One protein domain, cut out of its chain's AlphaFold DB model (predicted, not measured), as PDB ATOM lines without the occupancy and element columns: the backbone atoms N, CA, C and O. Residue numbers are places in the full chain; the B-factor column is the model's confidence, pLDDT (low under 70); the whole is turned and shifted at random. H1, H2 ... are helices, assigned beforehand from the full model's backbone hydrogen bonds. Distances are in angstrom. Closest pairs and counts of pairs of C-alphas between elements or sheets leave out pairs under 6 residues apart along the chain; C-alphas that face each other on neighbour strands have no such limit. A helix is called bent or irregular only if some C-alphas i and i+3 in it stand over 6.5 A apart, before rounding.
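This is residues 12 to 33 and 44 to 67 of the 129 residues of an uncharacterized protein of Altererythrobacter insulae (UniProt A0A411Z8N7). Two long helices make an open V: the first residues of H1, 12 to 16, meet residues 54 to 62 of H2, and from there the two run out on separate arms. Residues 21 to 33 of H1 and 44 to 53 of H2 stick out free. The printed part has 46 residues with two named helices, H1 then H2 along the chain, no named strand, and the class all helix. It is loose, with a radius of gyration of the C-alphas of 12.6 A, and elongated, spanning 41 by 22 by 14 A.

H1, residues 12 to 33, touches H2, residues 44 to 66, with residues 12 to 16 alone, and H2 touches H1 with residues 54 to 62 alone. Their closest C-alphas are those of Val 12 and Gly 58, 6.3 A apart. Their lines stand at a steep tilt of 42 degrees, and they run opposite ways. H1 has a kink of 27 degrees near residue 26. In H2 every O i to N i+4 pair is within hydrogen-bond range; in H1 16 of 18 are.

H1 begins at C-alpha 12, (-4.809, 21.358, -19.320), and measures 32.3 A from first to last C-alpha. It is neither bent nor irregular, but only just: C-alphas 22 and 25 are 6.5 A apart. H2 begins at C-alpha 44, (-5.976, 10.723, -41.834), and ends at C-alpha 66, (-5.131, 33.725, -17.344), 33.6 A away.

The two C-alphas farthest apart are those of Trp 33 and Ala 66, at 40.7 A. Residues 34 to 43, the link across the cut, are not printed; C-alphas 33 and 44 are 23.4 A apart. The mean pLDDT of the printed part is 87.8, and no printed residue is under 70.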
ATOM      1  N   VAL A  12      -4.160  21.149 -18.010       80.44
ATOM      2  CA  VAL A  12      -4.809  21.358 -19.320       80.44
ATOM      3  C   VAL A  12      -5.066  20.012 -20.006       80.44
ATOM      4  O   VAL A  12      -6.164  19.775 -20.505       80.44
ATOM      5  N   PHE A  13      -4.108  19.086 -19.905       81.25
ATOM      6  CA  PHE A  13      -4.242  17.710 -20.391       81.25
ATOM      7  C   PHE A  13      -5.424  16.958 -19.772       81.25
ATOM      8  O   PHE A  13      -6.155  16.287 -20.491       81.25
ATOM      9  N   HIS A  14      -5.659  17.090 -18.461       82.62
ATOM     10  CA  HIS A  14      -6.805  16.444 -17.817       82.62
ATOM     11  C   HIS A  14      -8.130  17.007 -18.326       82.62
ATOM     12  O   HIS A  14      -9.062  16.242 -18.541       82.62
ATOM     13  N   VAL A  15      -8.223  18.323 -18.536       84.00
ATOM     14  CA  VAL A  15      -9.444  18.953 -19.064       84.00
ATOM     15  C   VAL A  15      -9.718  18.492 -20.499       84.00
ATOM     16  O   VAL A  15     -10.840  18.096 -20.807       84.00
ATOM     17  N   LEU A  16      -8.695  18.472 -21.354       85.38
ATOM     18  CA  LEU A  16      -8.790  17.981 -22.735       85.38
ATOM     19  C   LEU A  16      -9.177  16.498 -22.806       85.38
ATOM     20  O   LEU A  16     -10.041  16.121 -23.596       85.38
ATOM     21  N   LEU A  17      -8.570  15.663 -21.958       86.94
ATOM     22  CA  LEU A  17      -8.860  14.232 -21.902       86.94
ATOM     23  C   LEU A  17     -10.299  13.976 -21.445       86.94
ATOM     24  O   LEU A  17     -11.021  13.233 -22.100       86.94
ATOM     25  N   LEU A  18     -10.733  14.612 -20.352       86.69
ATOM     26  CA  LEU A  18     -12.090  14.456 -19.821       86.69
ATOM     27  C   LEU A  18     -13.152  14.923 -20.820       86.69
ATOM     28  O   LEU A  18     -14.148  14.233 -21.010       86.69
ATOM     29  N   THR A  19     -12.934  16.062 -21.479       85.81
ATOM     30  CA  THR A  19     -13.880  16.580 -22.482       85.81
ATOM     31  C   THR A  19     -13.997  15.660 -23.697       85.81
ATOM     32  O   THR A  19     -15.111  15.421 -24.157       85.81
ATOM     33  N   ASN A  20     -12.896  15.061 -24.160       88.69
ATOM     34  CA  ASN A  20     -12.944  14.068 -25.238       88.69
ATOM     35  C   ASN A  20     -13.592  12.753 -24.792       88.69
ATOM     36  O   ASN A  20     -14.444  12.232 -25.504       88.69
ATOM     37  N   LEU A  21     -13.257  12.244 -23.602       89.88
ATOM     38  CA  LEU A  21     -13.852  11.020 -23.056       89.88
ATOM     39  C   LEU A  21     -15.370  11.136 -22.888       89.88
ATOM     40  O   LEU A  21     -16.085  10.190 -23.197       89.88
ATOM     41  N   VAL A  22     -15.870  12.291 -22.442       90.50
ATOM     42  CA  VAL A  22     -17.316  12.555 -22.334       90.50
ATOM     43  C   VAL A  22     -17.988  12.616 -23.710       90.50
ATOM     44  O   VAL A  22     -19.162  12.270 -23.830       90.50
ATOM     45  N   GLY A  23     -17.255  13.001 -24.757       87.06
ATOM     46  CA  GLY A  23     -17.743  12.971 -26.135       87.06
ATOM     47  C   GLY A  23     -17.897  11.557 -26.709       87.06
ATOM     48  O   GLY A  23     -18.778  11.340 -27.538       87.06
ATOM     49  N   ILE A  24     -17.103  10.580 -26.249       91.56
ATOM     50  CA  ILE A  24     -17.092   9.211 -26.802       91.56
ATOM     51  C   ILE A  24     -18.461   8.515 -26.708       91.56
ATOM     52  O   ILE A  24     -18.901   8.002 -27.733       91.56
ATOM     53  N   PRO A  25     -19.178   8.494 -25.564       92.25
ATOM     54  CA  PRO A  25     -20.500   7.869 -25.484       92.25
ATOM     55  C   PRO A  25     -21.509   8.450 -26.477       92.25
ATOM     56  O   PRO A  25     -22.304   7.711 -27.052       92.25
ATOM     57  N   VAL A  26     -21.461   9.768 -26.686       91.88
ATOM     58  CA  VAL A  26     -22.357  10.479 -27.606       91.88
ATOM     59  C   VAL A  26     -21.985  10.182 -29.058       91.88
ATOM     60  O   VAL A  26     -22.852   9.901 -29.878       91.88
ATOM     61  N   ALA A  27     -20.695  10.196 -29.386       89.69
ATOM     62  CA  ALA A  27     -20.226   9.836 -30.721       89.69
ATOM     63  C   ALA A  27     -20.527   8.363 -31.048       89.69
ATOM     64  O   ALA A  27     -20.930   8.050 -32.164       89.69
ATOM     65  N   LEU A  28     -20.381   7.464 -30.068       90.88
ATOM     66  CA  LEU A  28     -20.655   6.039 -30.221       90.88
ATOM     67  C   LEU A  28     -22.148   5.770 -30.440       90.88
ATOM     68  O   LEU A  28     -22.494   4.979 -31.313       90.88
ATOM     69  N   SER A  29     -23.034   6.430 -29.690       93.25
ATOM     70  CA  SER A  29     -24.480   6.263 -29.878       93.25
ATOM     71  C   SER A  29     -24.935   6.746 -31.256       93.25
ATOM     72  O   SER A  29     -25.711   6.056 -31.915       93.25
ATOM     73  N   LEU A  30     -24.397   7.871 -31.733       92.00
ATOM     74  CA  LEU A  30     -24.640   8.363 -33.090       92.00
ATOM     75  C   LEU A  30     -24.076   7.415 -34.158       92.00
ATOM     76  O   LEU A  30     -24.750   7.149 -35.148       92.00
ATOM     77  N   ALA A  31     -22.883   6.855 -33.948       90.06
ATOM     78  CA  ALA A  31     -22.283   5.899 -34.878       90.06
ATOM     79  C   ALA A  31     -23.110   4.608 -35.007       90.06
ATOM     80  O   ALA A  31     -23.288   4.101 -36.115       90.06
ATOM     81  N   LEU A  32     -23.650   4.102 -33.892       91.69
ATOM     82  CA  LEU A  32     -24.559   2.951 -33.892       91.69
ATOM     83  C   LEU A  32     -25.887   3.259 -34.594       91.69
ATOM     84  O   LEU A  32     -26.468   2.364 -35.202       91.69
ATOM     85  N   TRP A  33     -26.365   4.503 -34.514       95.00
ATOM     86  CA  TRP A  33     -27.598   4.920 -35.176       95.00
ATOM     87  C   TRP A  33     -27.432   5.059 -36.696       95.00
ATOM     88  O   TRP A  33     -28.273   4.564 -37.441       95.00
ATOM     89  N   LEU A  44      -7.030   9.707 -41.833       91.81
ATOM     90  CA  LEU A  44      -5.976  10.723 -41.834       91.81
ATOM     91  C   LEU A  44      -6.550  12.133 -41.642       91.81
ATOM     92  O   LEU A  44      -6.035  12.896 -40.825       91.81
ATOM     93  N   THR A  45      -7.623  12.472 -42.360       92.00
ATOM     94  CA  THR A  45      -8.252  13.796 -42.267       92.00
ATOM     95  C   THR A  45      -8.935  13.993 -40.918       92.00
ATOM     96  O   THR A  45      -8.760  15.046 -40.314       92.00
ATOM     97  N   ALA A  46      -9.614  12.968 -40.400       89.94
ATOM     98  CA  ALA A  46     -10.245  12.971 -39.083       89.94
ATOM     99  C   ALA A  46      -9.219  13.093 -37.947       89.94
ATOM    100  O   ALA A  46      -9.430  13.843 -36.993       89.94
ATOM    101  N   THR A  47      -8.088  12.388 -38.049       90.31
ATOM    102  CA  THR A  47      -7.004  12.500 -37.062       90.31
ATOM    103  C   THR A  47      -6.384  13.891 -37.114       90.31
ATOM    104  O   THR A  47      -6.283  14.548 -36.081       90.31
ATOM    105  N   GLY A  48      -6.045  14.377 -38.313       94.00
ATOM    106  CA  GLY A  48      -5.482  15.711 -38.509       94.00
ATOM    107  C   GLY A  48      -6.392  16.813 -37.967       94.00
ATOM    108  O   GLY A  48      -5.955  17.618 -37.146       94.00
ATOM    109  N   SER A  49      -7.673  16.819 -38.350       93.19
ATOM    110  CA  SER A  49      -8.640  17.812 -37.869       93.19
ATOM    111  C   SER A  49      -8.791  17.764 -36.350       93.19
ATOM    112  O   SER A  49      -8.770  18.806 -35.698       93.19
ATOM    113  N   THR A  50      -8.865  16.564 -35.766       91.06
ATOM    114  CA  THR A  50      -8.965  16.389 -34.311       91.06
ATOM    115  C   THR A  50      -7.719  16.911 -33.599       91.06
ATOM    116  O   THR A  50      -7.840  17.573 -32.571       91.06
ATOM    117  N   THR A  51      -6.518  16.703 -34.151       92.31
ATOM    118  CA  THR A  51      -5.281  17.275 -33.600       92.31
ATOM    119  C   THR A  51      -5.325  18.804 -33.574       92.31
ATOM    120  O   THR A  51      -5.030  19.394 -32.535       92.31
ATOM    121  N   PHE A  52      -5.741  19.458 -34.663       93.56
ATOM    122  CA  PHE A  52      -5.877  20.921 -34.687       93.56
ATOM    123  C   PHE A  52      -6.921  21.426 -33.682       93.56
ATOM    124  O   PHE A  52      -6.664  22.396 -32.967       93.56
ATOM    125  N   ILE A  53      -8.059  20.737 -33.564       90.62
ATOM    126  CA  ILE A  53      -9.104  21.063 -32.582       90.62
ATOM    127  C   ILE A  53      -8.573  20.923 -31.148       90.62
ATOM    128  O   ILE A  53      -8.831  21.791 -30.315       90.62
ATOM    129  N   LEU A  54      -7.793  19.878 -30.850       90.31
ATOM    130  CA  LEU A  54      -7.177  19.685 -29.534       90.31
ATOM    131  C   LEU A  54      -6.165  20.784 -29.202       90.31
ATOM    132  O   LEU A  54      -6.140  21.260 -28.065       90.31
ATOM    133  N   ILE A  55      -5.356  21.211 -30.177       91.44
ATOM    134  CA  ILE A  55      -4.424  22.333 -30.010       91.44
ATOM    135  C   ILE A  55      -5.205  23.611 -29.684       91.44
ATOM    136  O   ILE A  55      -4.893  24.274 -28.693       91.44
ATOM    137  N   TYR A  56      -6.253  23.920 -30.455       89.25
ATOM    138  CA  TYR A  56      -7.123  25.072 -30.206       89.25
ATOM    139  C   TYR A  56      -7.753  25.021 -28.808       89.25
ATOM    140  O   TYR A  56      -7.612  25.959 -28.024       89.25
ATOM    141  N   ALA A  57      -8.374  23.895 -28.448       87.56
ATOM    142  CA  ALA A  57      -8.994  23.708 -27.142       87.56
ATOM    143  C   ALA A  57      -7.976  23.846 -25.996       87.56
ATOM    144  O   ALA A  57      -8.282  24.437 -24.959       87.56
ATOM    145  N   GLY A  58      -6.744  23.363 -26.188       86.94
ATOM    146  CA  GLY A  58      -5.655  23.527 -25.227       86.94
ATOM    147  C   GLY A  58      -5.273  24.991 -25.017       86.94
ATOM    148  O   GLY A  58      -5.143  25.427 -23.871       86.94
ATOM    149  N   ILE A  59      -5.164  25.763 -26.103       88.06
ATOM    150  CA  ILE A  59      -4.920  27.210 -26.051       88.06
ATOM    151  C   ILE A  59      -6.077  27.918 -25.340       88.06
ATOM    152  O   ILE A  59      -5.828  28.708 -24.432       88.06
ATOM    153  N   CYS A  60      -7.334  27.600 -25.665       83.12
ATOM    154  CA  CYS A  60      -8.488  28.195 -24.991       83.12
ATOM    155  C   CYS A  60      -8.455  27.924 -23.485       83.12
ATOM    156  O   CYS A  60      -8.534  28.865 -22.697       83.12
ATOM    157  N   VAL A  61      -8.262  26.672 -23.054       82.81
ATOM    158  CA  VAL A  61      -8.165  26.325 -21.623       82.81
ATOM    159  C   VAL A  61      -7.017  27.078 -20.945       82.81
ATOM    160  O   VAL A  61      -7.163  27.522 -19.804       82.81
ATOM    161  N   PHE A  62      -5.887  27.258 -21.632       83.38
ATOM    162  CA  PHE A  62      -4.774  28.057 -21.129       83.38
ATOM    163  C   PHE A  62      -5.160  29.536 -20.945       83.38
ATOM    164  O   PHE A  62      -4.962  30.088 -19.859       83.38
ATOM    165  N   VAL A  63      -5.776  30.166 -21.950       82.31
ATOM    166  CA  VAL A  63      -6.195  31.579 -21.902       82.31
ATOM    167  C   VAL A  63      -7.286  31.804 -20.851       82.31
ATOM    168  O   VAL A  63      -7.194  32.750 -20.068       82.31
ATOM    169  N   TYR A  64      -8.263  30.900 -20.743       78.75
ATOM    170  CA  TYR A  64      -9.330  30.954 -19.736       78.75
ATOM    171  C   TYR A  64      -8.814  30.878 -18.287       78.75
ATOM    172  O   TYR A  64      -9.516  31.279 -17.357       78.75
ATOM    173  N   ARG A  65      -7.596  30.368 -18.058       75.00
ATOM    174  CA  ARG A  65      -6.951  30.398 -16.733       75.00
ATOM    175  C   ARG A  65      -6.282  31.737 -16.426       75.00
ATOM    176  O   ARG A  65      -6.128  32.065 -15.245       75.00
ATOM    177  N   ALA A  66      -5.863  32.467 -17.456       78.00
ATOM    178  CA  ALA A  66      -5.131  33.725 -17.344       78.00
ATOM    179  C   ALA A  66      -6.050  34.958 -17.362       78.00
ATOM    180  O   ALA A  66      -5.752  35.945 -16.695       78.00
ATOM    181  N   VAL A  67      -7.168  34.896 -18.089       77.31
ATOM    182  CA  VAL A  67      -8.062  36.033 -18.350       77.31
ATOM    183  C   VAL A  67      -9.509  35.664 -18.005       77.31
ATOM    184  O   VAL A  67      -9.910  34.507 -18.118       77.31
TER     185      VAL A  67